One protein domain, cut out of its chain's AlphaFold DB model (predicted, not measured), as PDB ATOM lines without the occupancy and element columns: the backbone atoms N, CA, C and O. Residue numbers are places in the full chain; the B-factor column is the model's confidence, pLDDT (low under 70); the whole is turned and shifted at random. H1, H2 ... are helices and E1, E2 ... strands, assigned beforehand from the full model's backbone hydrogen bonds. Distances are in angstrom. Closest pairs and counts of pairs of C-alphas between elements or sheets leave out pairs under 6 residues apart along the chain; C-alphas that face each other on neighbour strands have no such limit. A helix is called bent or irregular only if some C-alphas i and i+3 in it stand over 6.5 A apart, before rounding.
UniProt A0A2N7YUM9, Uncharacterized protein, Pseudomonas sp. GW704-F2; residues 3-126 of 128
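What this domain is: This is residues 3 to 126 of the 128 residues of an uncharacterized protein of Pseudomonas sp. GW704-F2 (UniProt A0A2N7YUM9). What shape is this? A strongly twisted, six-stranded antiparallel sheet lies between two helices, with short H1 over one face and long H2 over the other. What makes it up? The printed part has 124 residues of mixed class, running E1 H1 E2 E3 E4 E5 E6 H2, with sheet order E1 E6 E5 E4 E3 E2. It is compact, radius of gyration of the C-alphas 14.6 A, but elongated, spanning 46 by 29 by 28 A.

Where its parts are: Where does it begin? E1, residues 3 to 7, begins at C-alpha 3, (159.820, 187.740, 152.969); H1, residues 15 to 24, is 13.2 A long. Which strands follow? They are E2, residues 42 to 48, 19.8 A; E3, 55 to 62, 23.5 A; E4, 70 to 77, 23.6 A; E5, 85 to 92, 22.6 A; and E6, 97 to 103, 18.9 A. Where is H2? Residues 105 to 125, 28.8 A, end at C-alpha 125, (150.864, 183.082, 141.225); H2 is irregular, with C-alphas 109 and 112 7.7 A apart.

How they stand to each other: How do strands pair? E1 neighbours E6, N 4 to O 100 at 3.1 A. E2 to E6 form a meander, each strand the antiparallel neighbour of the one before; within hydrogen-bond range are, for instance, N 45 and O 59, 2.9 A, N 58 and O 74, N 73 and O 87, and N 88 and O 101, each 2.8 A. Where are the helices? H1, height 9.1 A over the sheet, runs along E4 at 16 degrees on the local plane, closest C-alphas Ile 19 and Val 71, 6.9 A. H2, on the opposite face at height 8.5 A, is only just slantwise to E5, 30.2 degrees on the local plane, closest C-alphas Cys 86 and Pro 105, 5.7 A. Are their backbones complete? Every O i to N i+4 pair is within hydrogen-bond range in H1, 12 of 17 in H2.

The domain as a whole: How large is it? The C-alphas farthest apart, Thr 79 and Ile 126, are 45.7 A apart. Is it unbroken? The printed part has no cut; the link from H1 to E2, 17 residues, is long. Where is confidence low? Residues 3 to 30 and 63 to 69 have pLDDT under 70.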
ATOM      1  N   LEU A   3     160.509 189.024 152.989       54.94
ATOM      2  CA  LEU A   3     159.820 187.740 152.969       54.94
ATOM      3  C   LEU A   3     160.803 186.663 152.529       54.94
ATOM      4  O   LEU A   3     161.419 186.772 151.468       54.94
ATOM      5  N   THR A   4     160.901 185.605 153.323       69.00
ATOM      6  CA  THR A   4     161.615 184.387 152.954       69.00
ATOM      7  C   THR A   4     160.631 183.223 152.957       69.00
ATOM      8  O   THR A   4     159.850 183.060 153.897       69.00
ATOM      9  N   LEU A   5     160.646 182.440 151.877       57.00
ATOM     10  CA  LEU A   5     159.878 181.205 151.757       57.00
ATOM     11  C   LEU A   5     160.839 180.035 151.920       57.00
ATOM     12  O   LEU A   5     161.739 179.852 151.102       57.00
ATOM     13  N   GLU A   6     160.636 179.248 152.969       59.91
ATOM     14  CA  GLU A   6     161.404 178.031 153.212       59.91
ATOM     15  C   GLU A   6     160.505 176.819 152.949       59.91
ATOM     16  O   GLU A   6     159.386 176.719 153.467       59.91
ATOM     17  N   GLN A   7     160.976 175.895 152.106       51.41
ATOM     18  CA  GLN A   7     160.292 174.620 151.909       51.41
ATOM     19  C   GLN A   7     160.491 173.768 153.159       51.41
ATOM     20  O   GLN A   7     161.601 173.318 153.442       51.41
ATOM     21  N   ILE A   8     159.411 173.518 153.895       54.09
ATOM     22  CA  ILE A   8     159.427 172.510 154.948       54.09
ATOM     23  C   ILE A   8     159.155 171.164 154.287       54.09
ATOM     24  O   ILE A   8     158.089 170.945 153.715       54.09
ATOM     25  N   ALA A   9     160.120 170.247 154.371       49.12
ATOM     26  CA  ALA A   9     159.877 168.852 154.039       49.12
ATOM     27  C   ALA A   9     158.765 168.336 154.961       49.12
ATOM     28  O   ALA A   9     158.937 168.254 156.178       49.12
ATOM     29  N   VAL A  10     157.610 168.057 154.362       46.06
ATOM     30  CA  VAL A  10     156.356 167.717 155.027       46.06
ATOM     31  C   VAL A  10     156.539 166.498 155.938       46.06
ATOM     32  O   VAL A  10     156.384 165.353 155.519       46.06
ATOM     33  N   ARG A  11     156.808 166.730 157.223       42.50
ATOM     34  CA  ARG A  11     156.225 165.893 158.269       42.50
ATOM     35  C   ARG A  11     154.911 166.567 158.630       42.50
ATOM     36  O   ARG A  11     154.891 167.691 159.108       42.50
ATOM     37  N   HIS A  12     153.828 165.916 158.226       43.19
ATOM     38  CA  HIS A  12     152.458 166.340 158.469       43.19
ATOM     39  C   HIS A  12     152.255 166.617 159.960       43.19
ATOM     40  O   HIS A  12     152.529 165.742 160.778       43.19
ATOM     41  N   GLY A  13     151.761 167.815 160.276       50.97
ATOM     42  CA  GLY A  13     151.717 168.335 161.637       50.97
ATOM     43  C   GLY A  13     153.123 168.760 162.046       50.97
ATOM     44  O   GLY A  13     154.068 167.990 162.024       50.97
ATOM     45  N   ASP A  14     153.337 169.967 162.522       57.34
ATOM     46  CA  ASP A  14     152.763 170.260 163.815       57.34
ATOM     47  C   ASP A  14     153.078 171.745 164.074       57.34
ATOM     48  O   ASP A  14     154.201 172.148 164.381       57.34
ATOM     49  N   LEU A  15     152.100 172.615 163.821       57.06
ATOM     50  CA  LEU A  15     152.188 173.998 164.286       57.06
ATOM     51  C   LEU A  15     152.251 174.008 165.807       57.06
ATOM     52  O   LEU A  15     152.943 174.862 166.347       57.06
ATOM     53  N   ASP A  16     151.676 173.001 166.473       57.47
ATOM     54  CA  ASP A  16     151.965 172.764 167.876       57.47
ATOM     55  C   ASP A  16     153.419 172.340 168.072       57.47
ATOM     56  O   ASP A  16     153.971 172.728 169.072       57.47
ATOM     57  N   TYR A  17     154.130 171.692 167.153       65.06
ATOM     58  CA  TYR A  17     155.579 171.452 167.278       65.06
ATOM     59  C   TYR A  17     156.384 172.733 167.106       65.06
ATOM     60  O   TYR A  17     157.314 172.961 167.866       65.06
ATOM     61  N   LEU A  18     156.046 173.605 166.154       67.69
ATOM     62  CA  LEU A  18     156.712 174.908 166.013       67.69
ATOM     63  C   LEU A  18     156.436 175.798 167.232       67.69
ATOM     64  O   LEU A  18     157.370 176.330 167.833       67.69
ATOM     65  N   ILE A  19     155.167 175.909 167.629       66.44
ATOM     66  CA  ILE A  19     154.711 176.637 168.816       66.44
ATOM     67  C   ILE A  19     155.315 176.019 170.073       66.44
ATOM     68  O   ILE A  19     155.900 176.740 170.862       66.44
ATOM     69  N   ASN A  20     155.220 174.705 170.273       66.94
ATOM     70  CA  ASN A  20     155.762 174.009 171.437       66.94
ATOM     71  C   ASN A  20     157.277 174.072 171.432       66.94
ATOM     72  O   ASN A  20     157.820 174.253 172.494       66.94
ATOM     73  N   ASN A  21     157.989 174.018 170.312       69.38
ATOM     74  CA  ASN A  21     159.443 174.186 170.328       69.38
ATOM     75  C   ASN A  21     159.825 175.629 170.716       69.38
ATOM     76  O   ASN A  21     160.688 175.841 171.568       69.38
ATOM     77  N   MET A  22     159.118 176.633 170.183       69.12
ATOM     78  CA  MET A  22     159.309 178.036 170.576       69.12
ATOM     79  C   MET A  22     158.887 178.311 172.036       69.12
ATOM     80  O   MET A  22     159.554 179.078 172.729       69.12
ATOM     81  N   LEU A  23     157.837 177.650 172.537       65.56
ATOM     82  CA  LEU A  23     157.326 177.779 173.909       65.56
ATOM     83  C   LEU A  23     158.050 176.882 174.929       65.56
ATOM     84  O   LEU A  23     158.173 177.228 176.098       65.56
ATOM     85  N   GLU A  24     158.573 175.728 174.532       65.12
ATOM     86  CA  GLU A  24     159.388 174.844 175.375       65.12
ATOM     87  C   GLU A  24     160.764 175.460 175.583       65.12
ATOM     88  O   GLU A  24     161.272 175.457 176.707       65.12
ATOM     89  N   ALA A  25     161.303 176.135 174.561       60.28
ATOM     90  CA  ALA A  25     162.406 177.066 174.753       60.28
ATOM     91  C   ALA A  25     162.047 178.184 175.753       60.28
ATOM     92  O   ALA A  25     162.950 178.707 176.414       60.28
ATOM     93  N   SER A  26     160.756 178.515 175.937       55.25
ATOM     94  CA  SER A  26     160.261 179.578 176.822       55.25
ATOM     95  C   SER A  26     159.726 179.133 178.208       55.25
ATOM     96  O   SER A  26     159.578 179.961 179.099       55.25
ATOM     97  N   ALA A  27     159.608 177.828 178.478       51.91
ATOM     98  CA  ALA A  27     159.163 177.222 179.748       51.91
ATOM     99  C   ALA A  27     157.714 177.516 180.212       51.91
ATOM    100  O   ALA A  27     157.352 177.108 181.314       51.91
ATOM    101  N   SER A  28     156.852 178.125 179.392       55.22
ATOM    102  CA  SER A  28     155.427 178.284 179.727       55.22
ATOM    103  C   SER A  28     154.526 177.725 178.627       55.22
ATOM    104  O   SER A  28     154.584 178.158 177.478       55.22
ATOM    105  N   LYS A  29     153.652 176.786 178.999       59.72
ATOM    106  CA  LYS A  29     152.676 176.140 178.104       59.72
ATOM    107  C   LYS A  29     151.243 176.668 178.287       59.72
ATOM    108  O   LYS A  29     150.301 175.992 177.889       59.72
ATOM    109  N   VAL A  30     151.055 177.807 178.956       67.62
ATOM    110  CA  VAL A  30     149.742 178.183 179.506       67.62
ATOM    111  C   VAL A  30     149.101 179.292 178.681       67.62
ATOM    112  O   VAL A  30     149.618 180.401 178.631       67.62
ATOM    113  N   GLU A  31     147.959 179.006 178.063       75.25
ATOM    114  CA  GLU A  31     147.045 180.027 177.546       75.25
ATOM    115  C   GLU A  31     146.140 180.482 178.693       75.25
ATOM    116  O   GLU A  31     145.479 179.667 179.335       75.25
ATOM    117  N   SER A  32     146.141 181.777 178.996       77.00
ATOM    118  CA  SER A  32     145.372 182.357 180.096       77.00
ATOM    119  C   SER A  32     144.883 183.756 179.732       77.00
ATOM    120  O   SER A  32     145.350 184.369 178.774       77.00
ATOM    121  N   ALA A  33     143.938 184.292 180.500       77.56
ATOM    122  CA  ALA A  33     143.526 185.680 180.312       77.56
ATOM    123  C   ALA A  33     144.688 186.658 180.575       77.56
ATOM    124  O   ALA A  33     144.799 187.668 179.884       77.56
ATOM    125  N   ASP A  34     145.580 186.322 181.512       83.06
ATOM    126  CA  ASP A  34     146.676 187.189 181.958       83.06
ATOM    127  C   ASP A  34     147.733 187.422 180.879       83.06
ATOM    128  O   ASP A  34     148.405 188.452 180.872       83.06
ATOM    129  N   ASN A  35     147.871 186.482 179.946       84.56
ATOM    130  CA  ASN A  35     148.809 186.602 178.840       84.56
ATOM    131  C   ASN A  35     148.142 186.891 177.493       84.56
ATOM    132  O   ASN A  35     148.830 186.942 176.475       84.56
ATOM    133  N   TYR A  36     146.832 187.137 177.465       87.00
ATOM    134  CA  TYR A  36     146.116 187.456 176.238       87.00
ATOM    135  C   TYR A  36     146.170 188.956 175.908       87.00
ATOM    136  O   TYR A  36     145.642 189.808 176.621       87.00
ATOM    137  N   GLN A  37     146.767 189.286 174.766       89.31
ATOM    138  CA  GLN A  37     146.872 190.638 174.227       89.31
ATOM    139  C   GLN A  37     145.659 190.935 173.345       89.31
ATOM    140  O   GLN A  37     145.650 190.652 172.143       89.31
ATOM    141  N   LYS A  38     144.616 191.524 173.942       88.06
ATOM    142  CA  LYS A  38     143.319 191.760 173.285       88.06
ATOM    143  C   LYS A  38     143.422 192.555 171.980       88.06
ATOM    144  O   LYS A  38     142.724 192.225 171.029       88.06
ATOM    145  N   GLU A  39     144.282 193.570 171.931       88.69
ATOM    146  CA  GLU A  39     144.469 194.405 170.733       88.69
ATOM    147  C   GLU A  39     145.075 193.634 169.558       88.69
ATOM    148  O   GLU A  39     144.794 193.938 168.404       88.69
ATOM    149  N   LEU A  40     145.894 192.624 169.855       89.00
ATOM    150  CA  LEU A  40     146.567 191.803 168.852       89.00
ATOM    151  C   LEU A  40     145.772 190.538 168.516       89.00
ATOM    152  O   LEU A  40     145.979 189.940 167.460       89.00
ATOM    153  N   GLY A  41     144.889 190.107 169.418       88.75
ATOM    154  CA  GLY A  41     144.226 188.810 169.335       88.75
ATOM    155  C   GLY A  41     145.202 187.637 169.473       88.75
ATOM    156  O   GLY A  41     144.985 186.591 168.859       88.75
ATOM    157  N   LEU A  42     146.290 187.840 170.226       87.56
ATOM    158  CA  LEU A  42     147.401 186.905 170.413       87.56
ATOM    159  C   LEU A  42     147.676 186.719 171.908       87.56
ATOM    160  O   LEU A  42     147.502 187.649 172.688       87.56
ATOM    161  N   PHE A  43     148.169 185.555 172.306       87.00
ATOM    162  CA  PHE A  43     148.813 185.379 173.609       87.00
ATOM    163  C   PHE A  43     150.263 185.864 173.543       87.00
ATOM    164  O   PHE A  43     150.837 185.825 172.461       87.00
ATOM    165  N   LEU A  44     150.845 186.314 174.657       88.62
ATOM    166  CA  LEU A  44     152.233 186.778 174.770       88.62
ATOM    167  C   LEU A  44     152.946 186.102 175.938       88.62
ATOM    168  O   LEU A  44     152.503 186.193 177.076       88.62
ATOM    169  N   GLN A  45     154.118 185.536 175.682       86.69
ATOM    170  CA  GLN A  45     155.044 185.115 176.722       86.69
ATOM    171  C   GLN A  45     156.383 185.818 176.560       86.69
ATOM    172  O   GLN A  45     157.013 185.712 175.512       86.69
ATOM    173  N   GLU A  46     156.872 186.434 177.630       87.38
ATOM    174  CA  GLU A  46     158.235 186.951 177.681       87.38
ATOM    175  C   GLU A  46     159.188 185.992 178.396       87.38
ATOM    176  O   GLU A  46     158.818 185.327 179.370       87.38
ATOM    177  N   LYS A  47     160.438 185.939 177.930       86.00
ATOM    178  CA  LYS A  47     161.530 185.238 178.603       86.00
ATOM    179  C   LYS A  47     162.875 185.881 178.314       86.00
ATOM    180  O   LYS A  47     163.153 186.275 177.188       86.00
ATOM    181  N   ASP A  48     163.748 185.875 179.310       87.94
ATOM    182  CA  ASP A  48     165.160 186.201 179.139       87.94
ATOM    183  C   ASP A  48     165.817 185.401 178.006       87.94
ATOM    184  O   ASP A  48     165.751 184.167 177.949       87.94
ATOM    185  N   ASN A  49     166.510 186.107 177.118       84.38
ATOM    186  CA  ASN A  49     167.252 185.478 176.046       84.38
ATOM    187  C   ASN A  49     168.520 184.812 176.610       84.38
ATOM    188  O   ASN A  49     169.447 185.472 177.077       84.38
ATOM    189  N   LYS A  50     168.565 183.475 176.557       81.56
ATOM    190  CA  LYS A  50     169.699 182.679 177.058       81.56
ATOM    191  C   LYS A  50     170.988 182.905 176.259       81.56
ATOM    192  O   LYS A  50     172.073 182.746 176.811       81.56
ATOM    193  N   TYR A  51     170.872 183.226 174.973       82.31
ATOM    194  CA  TYR A  51     172.010 183.370 174.063       82.31
ATOM    195  C   TYR A  51     172.513 184.810 173.971       82.31
ATOM    196  O   TYR A  51     173.685 185.020 173.677       82.31
ATOM    197  N   LEU A  52     171.644 185.783 174.248       85.38
ATOM    198  CA  LEU A  52     171.956 187.211 174.237       85.38
ATOM    199  C   LEU A  52     171.672 187.800 175.627       85.38
ATOM    200  O   LEU A  52     170.569 188.293 175.887       85.38
ATOM    201  N   PRO A  53     172.648 187.725 176.554       87.50
ATOM    202  CA  PRO A  53     172.511 188.317 177.876       87.50
ATOM    203  C   PRO A  53     172.199 189.813 177.761       87.50
ATOM    204  O   PRO A  53     172.963 190.565 177.167       87.50
ATOM    205  N   GLY A  54     171.075 190.239 178.340       92.31
ATOM    206  CA  GLY A  54     170.600 191.623 178.237       92.31
ATOM    207  C   GLY A  54     169.365 191.798 177.357       92.31
ATOM    208  O   GLY A  54     168.793 192.884 177.361       92.31
ATOM    209  N   GLU A  55     168.899 190.744 176.687       93.38
ATOM    210  CA  GLU A  55     167.672 190.759 175.887       93.38
ATOM    211  C   GLU A  55     166.557 189.891 176.491       93.38
ATOM    212  O   GLU A  55     166.796 188.964 177.271       93.38
ATOM    213  N   VAL A  56     165.323 190.202 176.098       91.44
ATOM    214  CA  VAL A  56     164.100 189.445 176.375       91.44
ATOM    215  C   VAL A  56     163.445 189.089 175.043       91.44
ATOM    216  O   VAL A  56     163.264 189.951 174.181       91.44
ATOM    217  N   ASN A  57     163.070 187.821 174.894       89.31
ATOM    218  CA  ASN A  57     162.260 187.325 173.791       89.31
ATOM    219  C   ASN A  57     160.780 187.368 174.183       89.31
ATOM    220  O   ASN A  57     160.402 186.806 175.210       89.31
ATOM    221  N   GLY A  58     159.955 187.997 173.351       90.12
ATOM    222  CA  GLY A  58     158.499 187.958 173.418       90.12
ATOM    223  C   GLY A  58     157.950 187.022 172.351       90.12
ATOM    224  O   GLY A  58     158.143 187.260 171.162       90.12
ATOM    225  N   TYR A  59     157.264 185.964 172.758       88.06
ATOM    226  CA  TYR A  59     156.613 185.020 171.859       88.06
ATOM    227  C   TYR A  59     155.121 185.314 171.821       88.06
ATOM    228  O   TYR A  59     154.446 185.137 172.834       88.06
ATOM    229  N   TYR A  60     154.613 185.742 170.664       88.50
ATOM    230  CA  TYR A  60     153.183 185.916 170.435       88.50
ATOM    231  C   TYR A  60     152.608 184.743 169.645       88.50
ATOM    232  O   TYR A  60     153.228 184.320 168.673       88.50
ATOM    233  N   TRP A  61     151.426 184.233 169.993       85.75
ATOM    234  CA  TRP A  61     150.813 183.128 169.239       85.75
ATOM    235  C   TRP A  61     149.283 183.108 169.297       85.75
ATOM    236  O   TRP A  61     148.660 183.761 170.134       85.75
ATOM    237  N   LYS A  62     148.675 182.310 168.409       78.75
ATOM    238  CA  LYS A  62     147.241 181.979 168.417       78.75
ATOM    239  C   LYS A  62     147.027 180.534 167.953       78.75
ATOM    240  O   LYS A  62     147.279 180.236 166.788       78.75
ATOM    241  N   ARG A  63     146.517 179.651 168.831       66.88
ATOM    242  CA  ARG A  63     146.229 178.220 168.536       66.88
ATOM    243  C   ARG A  63     144.901 177.942 167.808       66.88
ATOM    244  O   ARG A  63     144.517 176.796 167.625       66.88
ATOM    245  N   SER A  64     144.283 178.988 167.263       58.84
ATOM    246  CA  SER A  64     143.127 178.967 166.353       58.84
ATOM    247  C   SER A  64     141.733 178.820 166.981       58.84
ATOM    248  O   SER A  64     141.454 177.970 167.817       58.84
ATOM    249  N   ALA A  65     140.840 179.656 166.456       44.22
ATOM    250  CA  ALA A  65     139.505 179.225 166.058       44.22
ATOM    251  C   ALA A  65     139.268 179.461 164.550       44.22
ATOM    252  O   ALA A  65     138.335 178.888 164.005       44.22
ATOM    253  N   GLU A  66     140.094 180.248 163.834       50.22
ATOM    254  CA  GLU A  66     139.857 180.533 162.410       50.22
ATOM    255  C   GLU A  66     141.165 180.636 161.591       50.22
ATOM    256  O   GLU A  66     141.906 181.613 161.665       50.22
ATOM    257  N   LYS A  67     141.389 179.597 160.777       56.72
ATOM    258  CA  LYS A  67     142.112 179.534 159.489       56.72
ATOM    259  C   LYS A  67     143.642 179.432 159.395       56.72
ATOM    260  O   LYS A  67     144.057 178.693 158.517       56.72
ATOM    261  N   VAL A  68     144.487 180.072 160.209       58.47
ATOM    262  CA  VAL A  68     145.959 179.855 160.127       58.47
ATOM    263  C   VAL A  68     146.612 180.112 161.490       58.47
ATOM    264  O   VAL A  68     146.478 181.220 162.015       58.47
ATOM    265  N   PRO A  69     147.327 179.147 162.092       68.56
ATOM    266  CA  PRO A  69     148.108 179.414 163.293       68.56
ATOM    267  C   PRO A  69     149.354 180.236 162.953       68.56
ATOM    268  O   PRO A  69     150.069 179.979 161.982       68.56
ATOM    269  N   VAL A  70     149.595 181.242 163.787       80.12
ATOM    270  CA  VAL A  70     150.680 182.212 163.636       80.12
ATOM    271  C   VAL A  70     151.514 182.253 164.905       80.12
ATOM    272  O   VAL A  70     150.977 182.132 166.013       80.12
ATOM    273  N   VAL A  71     152.817 182.462 164.740       85.38
ATOM    274  CA  VAL A  71     153.737 182.743 165.845       85.38
ATOM    275  C   VAL A  71     154.613 183.924 165.491       85.38
ATOM    276  O   VAL A  71     155.126 184.003 164.379       85.38
ATOM    277  N   PHE A  72     154.835 184.815 166.446       88.69
ATOM    278  CA  PHE A  72     155.805 185.890 166.332       88.69
ATOM    279  C   PHE A  72     156.840 185.764 167.437       88.69
ATOM    280  O   PHE A  72     156.497 185.535 168.591       88.69
ATOM    281  N   SER A  73     158.106 185.933 167.080       89.56
ATOM    282  CA  SER A  73     159.219 186.062 168.014       89.56
ATOM    283  C   SER A  73     159.727 187.491 167.937       89.56
ATOM    284  O   SER A  73     160.235 187.904 166.897       89.56
ATOM    285  N   CYS A  74     159.597 188.236 169.025       92.19
ATOM    286  CA  CYS A  74     160.032 189.618 169.140       92.19
ATOM    287  C   CYS A  74     161.172 189.756 170.150       92.19
ATOM    288  O   CYS A  74     161.274 188.958 171.080       92.19
ATOM    289  N   ARG A  75     162.024 190.769 169.979       92.19
ATOM    290  CA  ARG A  75     163.171 191.037 170.862       92.19
ATOM    291  C   ARG A  75     163.158 192.458 171.405       92.19
ATOM    292  O   ARG A  75     162.812 193.393 170.682       92.19
ATOM    293  N   ARG A  76     163.497 192.595 172.685       95.31
ATOM    294  CA  ARG A  76     163.733 193.874 173.364       95.31
ATOM    295  C   ARG A  76     164.941 193.778 174.275       95.31
ATOM    296  O   ARG A  76     165.229 192.707 174.810       95.31
ATOM    297  N   TYR A  77     165.608 194.899 174.514       95.19
ATOM    298  CA  TYR A  77     166.595 194.977 175.585       95.19
ATOM    299  C   TYR A  77     165.893 194.948 176.947       95.19
ATOM    300  O   TYR A  77     164.795 195.475 177.106       95.19
ATOM    301  N   LYS A  78     166.533 194.382 177.972       94.19
ATOM    302  CA  LYS A  78     166.018 194.372 179.354       94.19
ATOM    303  C   LYS A  78     165.810 195.778 179.918       94.19
ATOM    304  O   LYS A  78     164.968 195.968 180.790       94.19
ATOM    305  N   THR A  79     166.585 196.744 179.428       94.88
ATOM    306  CA  THR A  79     166.497 198.168 179.780       94.88
ATOM    307  C   THR A  79     165.347 198.887 179.084       94.88
ATOM    308  O   THR A  79     165.014 200.006 179.465       94.88
ATOM    309  N   GLU A  80     164.745 198.266 178.072       93.31
ATOM    310  CA  GLU A  80     163.702 198.855 177.245       93.31
ATOM    311  C   GLU A  80     162.369 198.140 177.452       93.31
ATOM    312  O   GLU A  80     162.294 196.936 177.716       93.31
ATOM    313  N   LYS A  81     161.292 198.918 177.348       89.62
ATOM    314  CA  LYS A  81     159.926 198.395 177.449       89.62
ATOM    315  C   LYS A  81     159.421 197.856 176.118       89.62
ATOM    316  O   LYS A  81     158.654 196.903 176.104       89.62
ATOM    317  N   GLU A  82     159.857 198.467 175.027       92.50
ATOM    318  CA  GLU A  82     159.351 198.184 173.692       92.50
ATOM    319  C   GLU A  82     160.200 197.121 173.001       92.50
ATOM    320  O   GLU A  82     161.426 197.106 173.113       92.50
ATOM    321  N   PHE A  83     159.540 196.254 172.239       94.44
ATOM    322  CA  PHE A  83     160.217 195.421 171.253       94.44
ATOM    323  C   PHE A  83     160.794 196.303 170.143       94.44
ATOM    324  O   PHE A  83     160.154 197.268 169.723       94.44
ATOM    325  N   TYR A  84     161.985 195.956 169.645       92.50
ATOM    326  CA  TYR A  84     162.624 196.640 168.512       92.50
ATOM    327  C   TYR A  84     162.554 195.829 167.209       92.50
ATOM    328  O   TYR A  84     162.695 196.385 166.123       92.50
ATOM    329  N   GLU A  85     162.277 194.528 167.292       91.06
ATOM    330  CA  GLU A  85     162.193 193.633 166.138       91.06
ATOM    331  C   GLU A  85     161.197 192.508 166.397       91.06
ATOM    332  O   GLU A  85     161.131 191.994 167.513       91.06
ATOM    333  N   CYS A  86     160.462 192.106 165.356       93.06
ATOM    334  CA  CYS A  86     159.608 190.928 165.362       93.06
ATOM    335  C   CYS A  86     159.785 190.102 164.084       93.06
ATOM    336  O   CYS A  86     159.811 190.629 162.970       93.06
ATOM    337  N   THR A  87     159.815 188.784 164.237       90.19
ATOM    338  CA  THR A  87     159.749 187.828 163.130       90.19
ATOM    339  C   THR A  87     158.491 186.984 163.262       90.19
ATOM    340  O   THR A  87     158.302 186.318 164.276       90.19
ATOM    341  N   GLY A  88     157.636 187.020 162.243       87.25
ATOM    342  CA  GLY A  88     156.440 186.198 162.125       87.25
ATOM    343  C   GLY A  88     156.690 184.914 161.344       87.25
ATOM    344  O   GLY A  88     157.424 184.911 160.356       87.25
ATOM    345  N   TYR A  89     156.027 183.849 161.775       84.75
ATOM    346  CA  TYR A  89     156.069 182.513 161.204       84.75
ATOM    347  C   TYR A  89     154.641 182.007 161.025       84.75
ATOM    348  O   TYR A  89     153.861 181.993 161.983       84.75
ATOM    349  N   PHE A  90     154.295 181.591 159.811       81.50
ATOM    350  CA  PHE A  90     152.991 180.997 159.524       81.50
ATOM    351  C   PHE A  90     153.035 180.092 158.299       81.50
ATOM    352  O   PHE A  90     153.894 180.232 157.430       81.50
ATOM    353  N   VAL A  91     152.112 179.137 158.235       77.25
ATOM    354  CA  VAL A  91     152.062 178.151 157.153       77.25
ATOM    355  C   VAL A  91     151.117 178.627 156.055       77.25
ATOM    356  O   VAL A  91     149.982 179.016 156.319       77.25
ATOM    357  N   ILE A  92     151.581 178.557 154.810       77.38
ATOM    358  CA  ILE A  92     150.753 178.738 153.617       77.38
ATOM    359  C   ILE A  92     150.259 177.354 153.200       77.38
ATOM    360  O   ILE A  92     150.906 176.656 152.414       77.38
ATOM    361  N   GLU A  93     149.122 176.942 153.769       74.88
ATOM    362  CA  GLU A  93     148.612 175.564 153.701       74.88
ATOM    363  C   GLU A  93     148.545 175.013 152.277       74.88
ATOM    364  O   GLU A  93     148.963 173.884 152.031       74.88
ATOM    365  N   LYS A  94     148.104 175.833 151.314       74.06
ATOM    366  CA  LYS A  94     147.934 175.406 149.917       74.06
ATOM    367  C   LYS A  94     149.209 174.839 149.285       74.06
ATOM    368  O   LYS A  94     149.110 173.992 148.404       74.06
ATOM    369  N   ILE A  95     150.382 175.319 149.696       76.25
ATOM    370  CA  ILE A  95     151.676 174.834 149.187       76.25
ATOM    371  C   ILE A  95     152.507 174.104 150.231       76.25
ATOM    372  O   ILE A  95     153.635 173.721 149.936       76.25
ATOM    373  N   GLY A  96     151.987 173.939 151.449       74.19
ATOM    374  CA  GLY A  96     152.738 173.334 152.544       74.19
ATOM    375  C   GLY A  96     154.072 174.037 152.822       74.19
ATOM    376  O   GLY A  96     155.062 173.367 153.100       74.19
ATOM    377  N   ALA A  97     154.125 175.369 152.714       76.94
ATOM    378  CA  ALA A  97     155.352 176.145 152.924       76.94
ATOM    379  C   ALA A  97     155.278 176.994 154.196       76.94
ATOM    380  O   ALA A  97     154.209 177.498 154.547       76.94
ATOM    381  N   LEU A  98     156.425 177.199 154.851       78.62
ATOM    382  CA  LEU A  98     156.546 178.155 155.946       78.62
ATOM    383  C   LEU A  98     156.934 179.519 155.390       78.62
ATOM    384  O   LEU A  98     157.961 179.688 154.730       78.62
ATOM    385  N   ALA A  99     156.100 180.498 155.698       82.06
ATOM    386  CA  ALA A  99     156.404 181.896 155.519       82.06
ATOM    387  C   ALA A  99     157.123 182.431 156.756       82.06
ATOM    388  O   ALA A  99     156.621 182.310 157.876       82.06
ATOM    389  N   LYS A 100     158.267 183.078 156.527       87.31
ATOM    390  CA  LYS A 100     158.962 183.903 157.513       87.31
ATOM    391  C   LYS A 100     158.877 185.366 157.090       87.31
ATOM    392  O   LYS A 100     159.292 185.711 155.982       87.31
ATOM    393  N   VAL A 101     158.368 186.222 157.970       87.19
ATOM    394  CA  VAL A 101     158.213 187.659 157.709       87.19
ATOM    395  C   VAL A 101     158.865 188.496 158.800       87.19
ATOM    396  O   VAL A 101     158.622 188.298 159.986       87.19
ATOM    397  N   GLU A 102     159.680 189.464 158.402       90.31
ATOM    398  CA  GLU A 102     160.235 190.457 159.323       90.31
ATOM    399  C   GLU A 102     159.338 191.695 159.380       90.31
ATOM    400  O   GLU A 102     159.017 192.311 158.352       90.31
ATOM    401  N   LEU A 103     158.932 192.054 160.597       87.88
ATOM    402  CA  LEU A 103     157.969 193.107 160.884       87.88
ATOM    403  C   LEU A 103     158.528 194.048 161.952       87.88
ATOM    404  O   LEU A 103     159.110 193.622 162.949       87.88
ATOM    405  N   ALA A 104     158.283 195.345 161.768       90.81
ATOM    406  CA  ALA A 104     158.446 196.288 162.863       90.81
ATOM    407  C   ALA A 104     157.415 195.957 163.962       90.81
ATOM    408  O   ALA A 104     156.263 195.669 163.625       90.81
ATOM    409  N   PRO A 105     157.760 196.053 165.254       91.62
ATOM    410  CA  PRO A 105     156.828 195.758 166.347       91.62
ATOM    411  C   PRO A 105     155.527 196.569 166.286       91.62
ATOM    412  O   PRO A 105     154.442 196.033 166.495       91.62
ATOM    413  N   SER A 106     155.597 197.828 165.844       91.31
ATOM    414  CA  SER A 106     154.424 198.690 165.619       91.31
ATOM    415  C   SER A 106     153.462 198.194 164.527       91.31
ATOM    416  O   SER A 106     152.317 198.648 164.457       91.31
ATOM    417  N   LYS A 107     153.915 197.271 163.670       91.19
ATOM    418  CA  LYS A 107     153.140 196.629 162.601       91.19
ATOM    419  C   LYS A 107     152.604 195.259 162.989       91.19
ATOM    420  O   LYS A 107     151.868 194.669 162.206       91.19
ATOM    421  N   LEU A 108     152.915 194.765 164.189       91.00
ATOM    422  CA  LEU A 108     152.449 193.457 164.636       91.00
ATOM    423  C   LEU A 108     150.920 193.370 164.630       91.00
ATOM    424  O   LEU A 108     150.384 192.374 164.180       91.00
ATOM    425  N   LYS A 109     150.204 194.427 165.025       91.25
ATOM    426  CA  LYS A 109     148.729 194.477 164.976       91.25
ATOM    427  C   LYS A 109     148.130 194.251 163.579       91.25
ATOM    428  O   LYS A 109     146.992 193.812 163.467       91.25
ATOM    429  N   ASP A 110     148.900 194.530 162.528       90.81
ATOM    430  CA  ASP A 110     148.473 194.380 161.137       90.81
ATOM    431  C   ASP A 110     148.705 192.941 160.627       90.81
ATOM    432  O   ASP A 110     148.459 192.646 159.455       90.81
ATOM    433  N   TRP A 111     149.169 192.022 161.489       89.00
ATOM    434  CA  TRP A 111     149.505 190.648 161.118       89.00
ATOM    435  C   TRP A 111     148.409 189.886 160.360       89.00
ATOM    436  O   TRP A 111     148.781 189.165 159.430       89.00
ATOM    437  N   PRO A 112     147.094 190.024 160.657       88.88
ATOM    438  CA  PRO A 112     146.078 189.282 159.915       88.88
ATOM    439  C   PRO A 112     146.077 189.682 158.438       88.88
ATOM    440  O   PRO A 112     146.084 188.825 157.560       88.88
ATOM    441  N   ALA A 113     146.193 190.985 158.162       89.69
ATOM    442  CA  ALA A 113     146.252 191.509 156.802       89.69
ATOM    443  C   ALA A 113     147.524 191.064 156.063       89.69
ATOM    444  O   ALA A 113     147.481 190.831 154.856       89.69
ATOM    445  N   VAL A 114     148.652 190.914 156.770       87.25
ATOM    446  CA  VAL A 114     149.896 190.374 156.191       87.25
ATOM    447  C   VAL A 114     149.708 188.916 155.771       87.25
ATOM    448  O   VAL A 114     150.064 188.559 154.646       87.25
ATOM    449  N   VAL A 115     149.118 188.086 156.636       85.75
ATOM    450  CA  VAL A 115     148.824 186.677 156.331       85.75
ATOM    451  C   VAL A 115     147.866 186.569 155.145       85.75
ATOM    452  O   VAL A 115     148.142 185.825 154.204       85.75
ATOM    453  N   ASP A 116     146.785 187.351 155.141       86.94
ATOM    454  CA  ASP A 116     145.797 187.359 154.059       86.94
ATOM    455  C   ASP A 116     146.410 187.787 152.721       86.94
ATOM    456  O   ASP A 116     146.214 187.118 151.704       86.94
ATOM    457  N   ALA A 117     147.201 188.863 152.713       86.94
ATOM    458  CA  ALA A 117     147.876 189.344 151.511       86.94
ATOM    459  C   ALA A 117     148.870 188.313 150.963       86.94
ATOM    460  O   ALA A 117     148.959 188.116 149.750       86.94
ATOM    461  N   MET A 118     149.600 187.624 151.843       83.62
ATOM    462  CA  MET A 118     150.553 186.594 151.438       83.62
ATOM    463  C   MET A 118     149.859 185.345 150.901       83.62
ATOM    464  O   MET A 118     150.260 184.833 149.855       83.62
ATOM    465  N   ASN A 119     148.780 184.901 151.547       82.00
ATOM    466  CA  ASN A 119     147.937 183.835 151.018       82.00
ATOM    467  C   ASN A 119     147.396 184.213 149.634       82.00
ATOM    468  O   ASN A 119     147.560 183.446 148.688       82.00
ATOM    469  N   ALA A 120     146.826 185.410 149.473       86.38
ATOM    470  CA  ALA A 120     146.306 185.886 148.192       86.38
ATOM    471  C   ALA A 120     147.386 185.962 147.098       86.38
ATOM    472  O   ALA A 120     147.142 185.548 145.964       86.38
ATOM    473  N   PHE A 121     148.587 186.443 147.433       85.88
ATOM    474  CA  PHE A 121     149.718 186.499 146.507       85.88
ATOM    475  C   PHE A 121     150.132 185.104 146.031       85.88
ATOM    476  O   PHE A 121     150.288 184.871 144.834       85.88
ATOM    477  N   VAL A 122     150.276 184.153 146.952       82.94
ATOM    478  CA  VAL A 122     150.625 182.777 146.594       82.94
ATOM    479  C   VAL A 122     149.514 182.137 145.756       82.94
ATOM    480  O   VAL A 122     149.786 181.503 144.738       82.94
ATOM    481  N   LEU A 123     148.249 182.362 146.124       81.19
ATOM    482  CA  LEU A 123     147.087 181.852 145.399       81.19
ATOM    483  C   LEU A 123     147.013 182.328 143.946       81.19
ATOM    484  O   LEU A 123     146.591 181.539 143.101       81.19
ATOM    485  N   SER A 124     147.402 183.573 143.662       86.12
ATOM    486  CA  SER A 124     147.328 184.160 142.320       86.12
ATOM    487  C   SER A 124     148.506 183.800 141.412       86.12
ATOM    488  O   SER A 124     148.382 183.911 140.195       86.12
ATOM    489  N   ASN A 125     149.631 183.346 141.976       82.00
ATOM    490  CA  ASN A 125     150.864 183.082 141.225       82.00
ATOM    491  C   ASN A 125     151.163 181.591 141.006       82.00
ATOM    492  O   ASN A 125     152.062 181.249 140.237       82.00
ATOM    493  N   ILE A 126     150.410 180.691 141.638       76.75
ATOM    494  CA  ILE A 126     150.501 179.252 141.376       76.75
ATOM    495  C   ILE A 126     149.526 178.892 140.259       76.75
ATOM    496  O   ILE A 126     148.317 179.090 140.401       76.75
TER     497      ILE A 126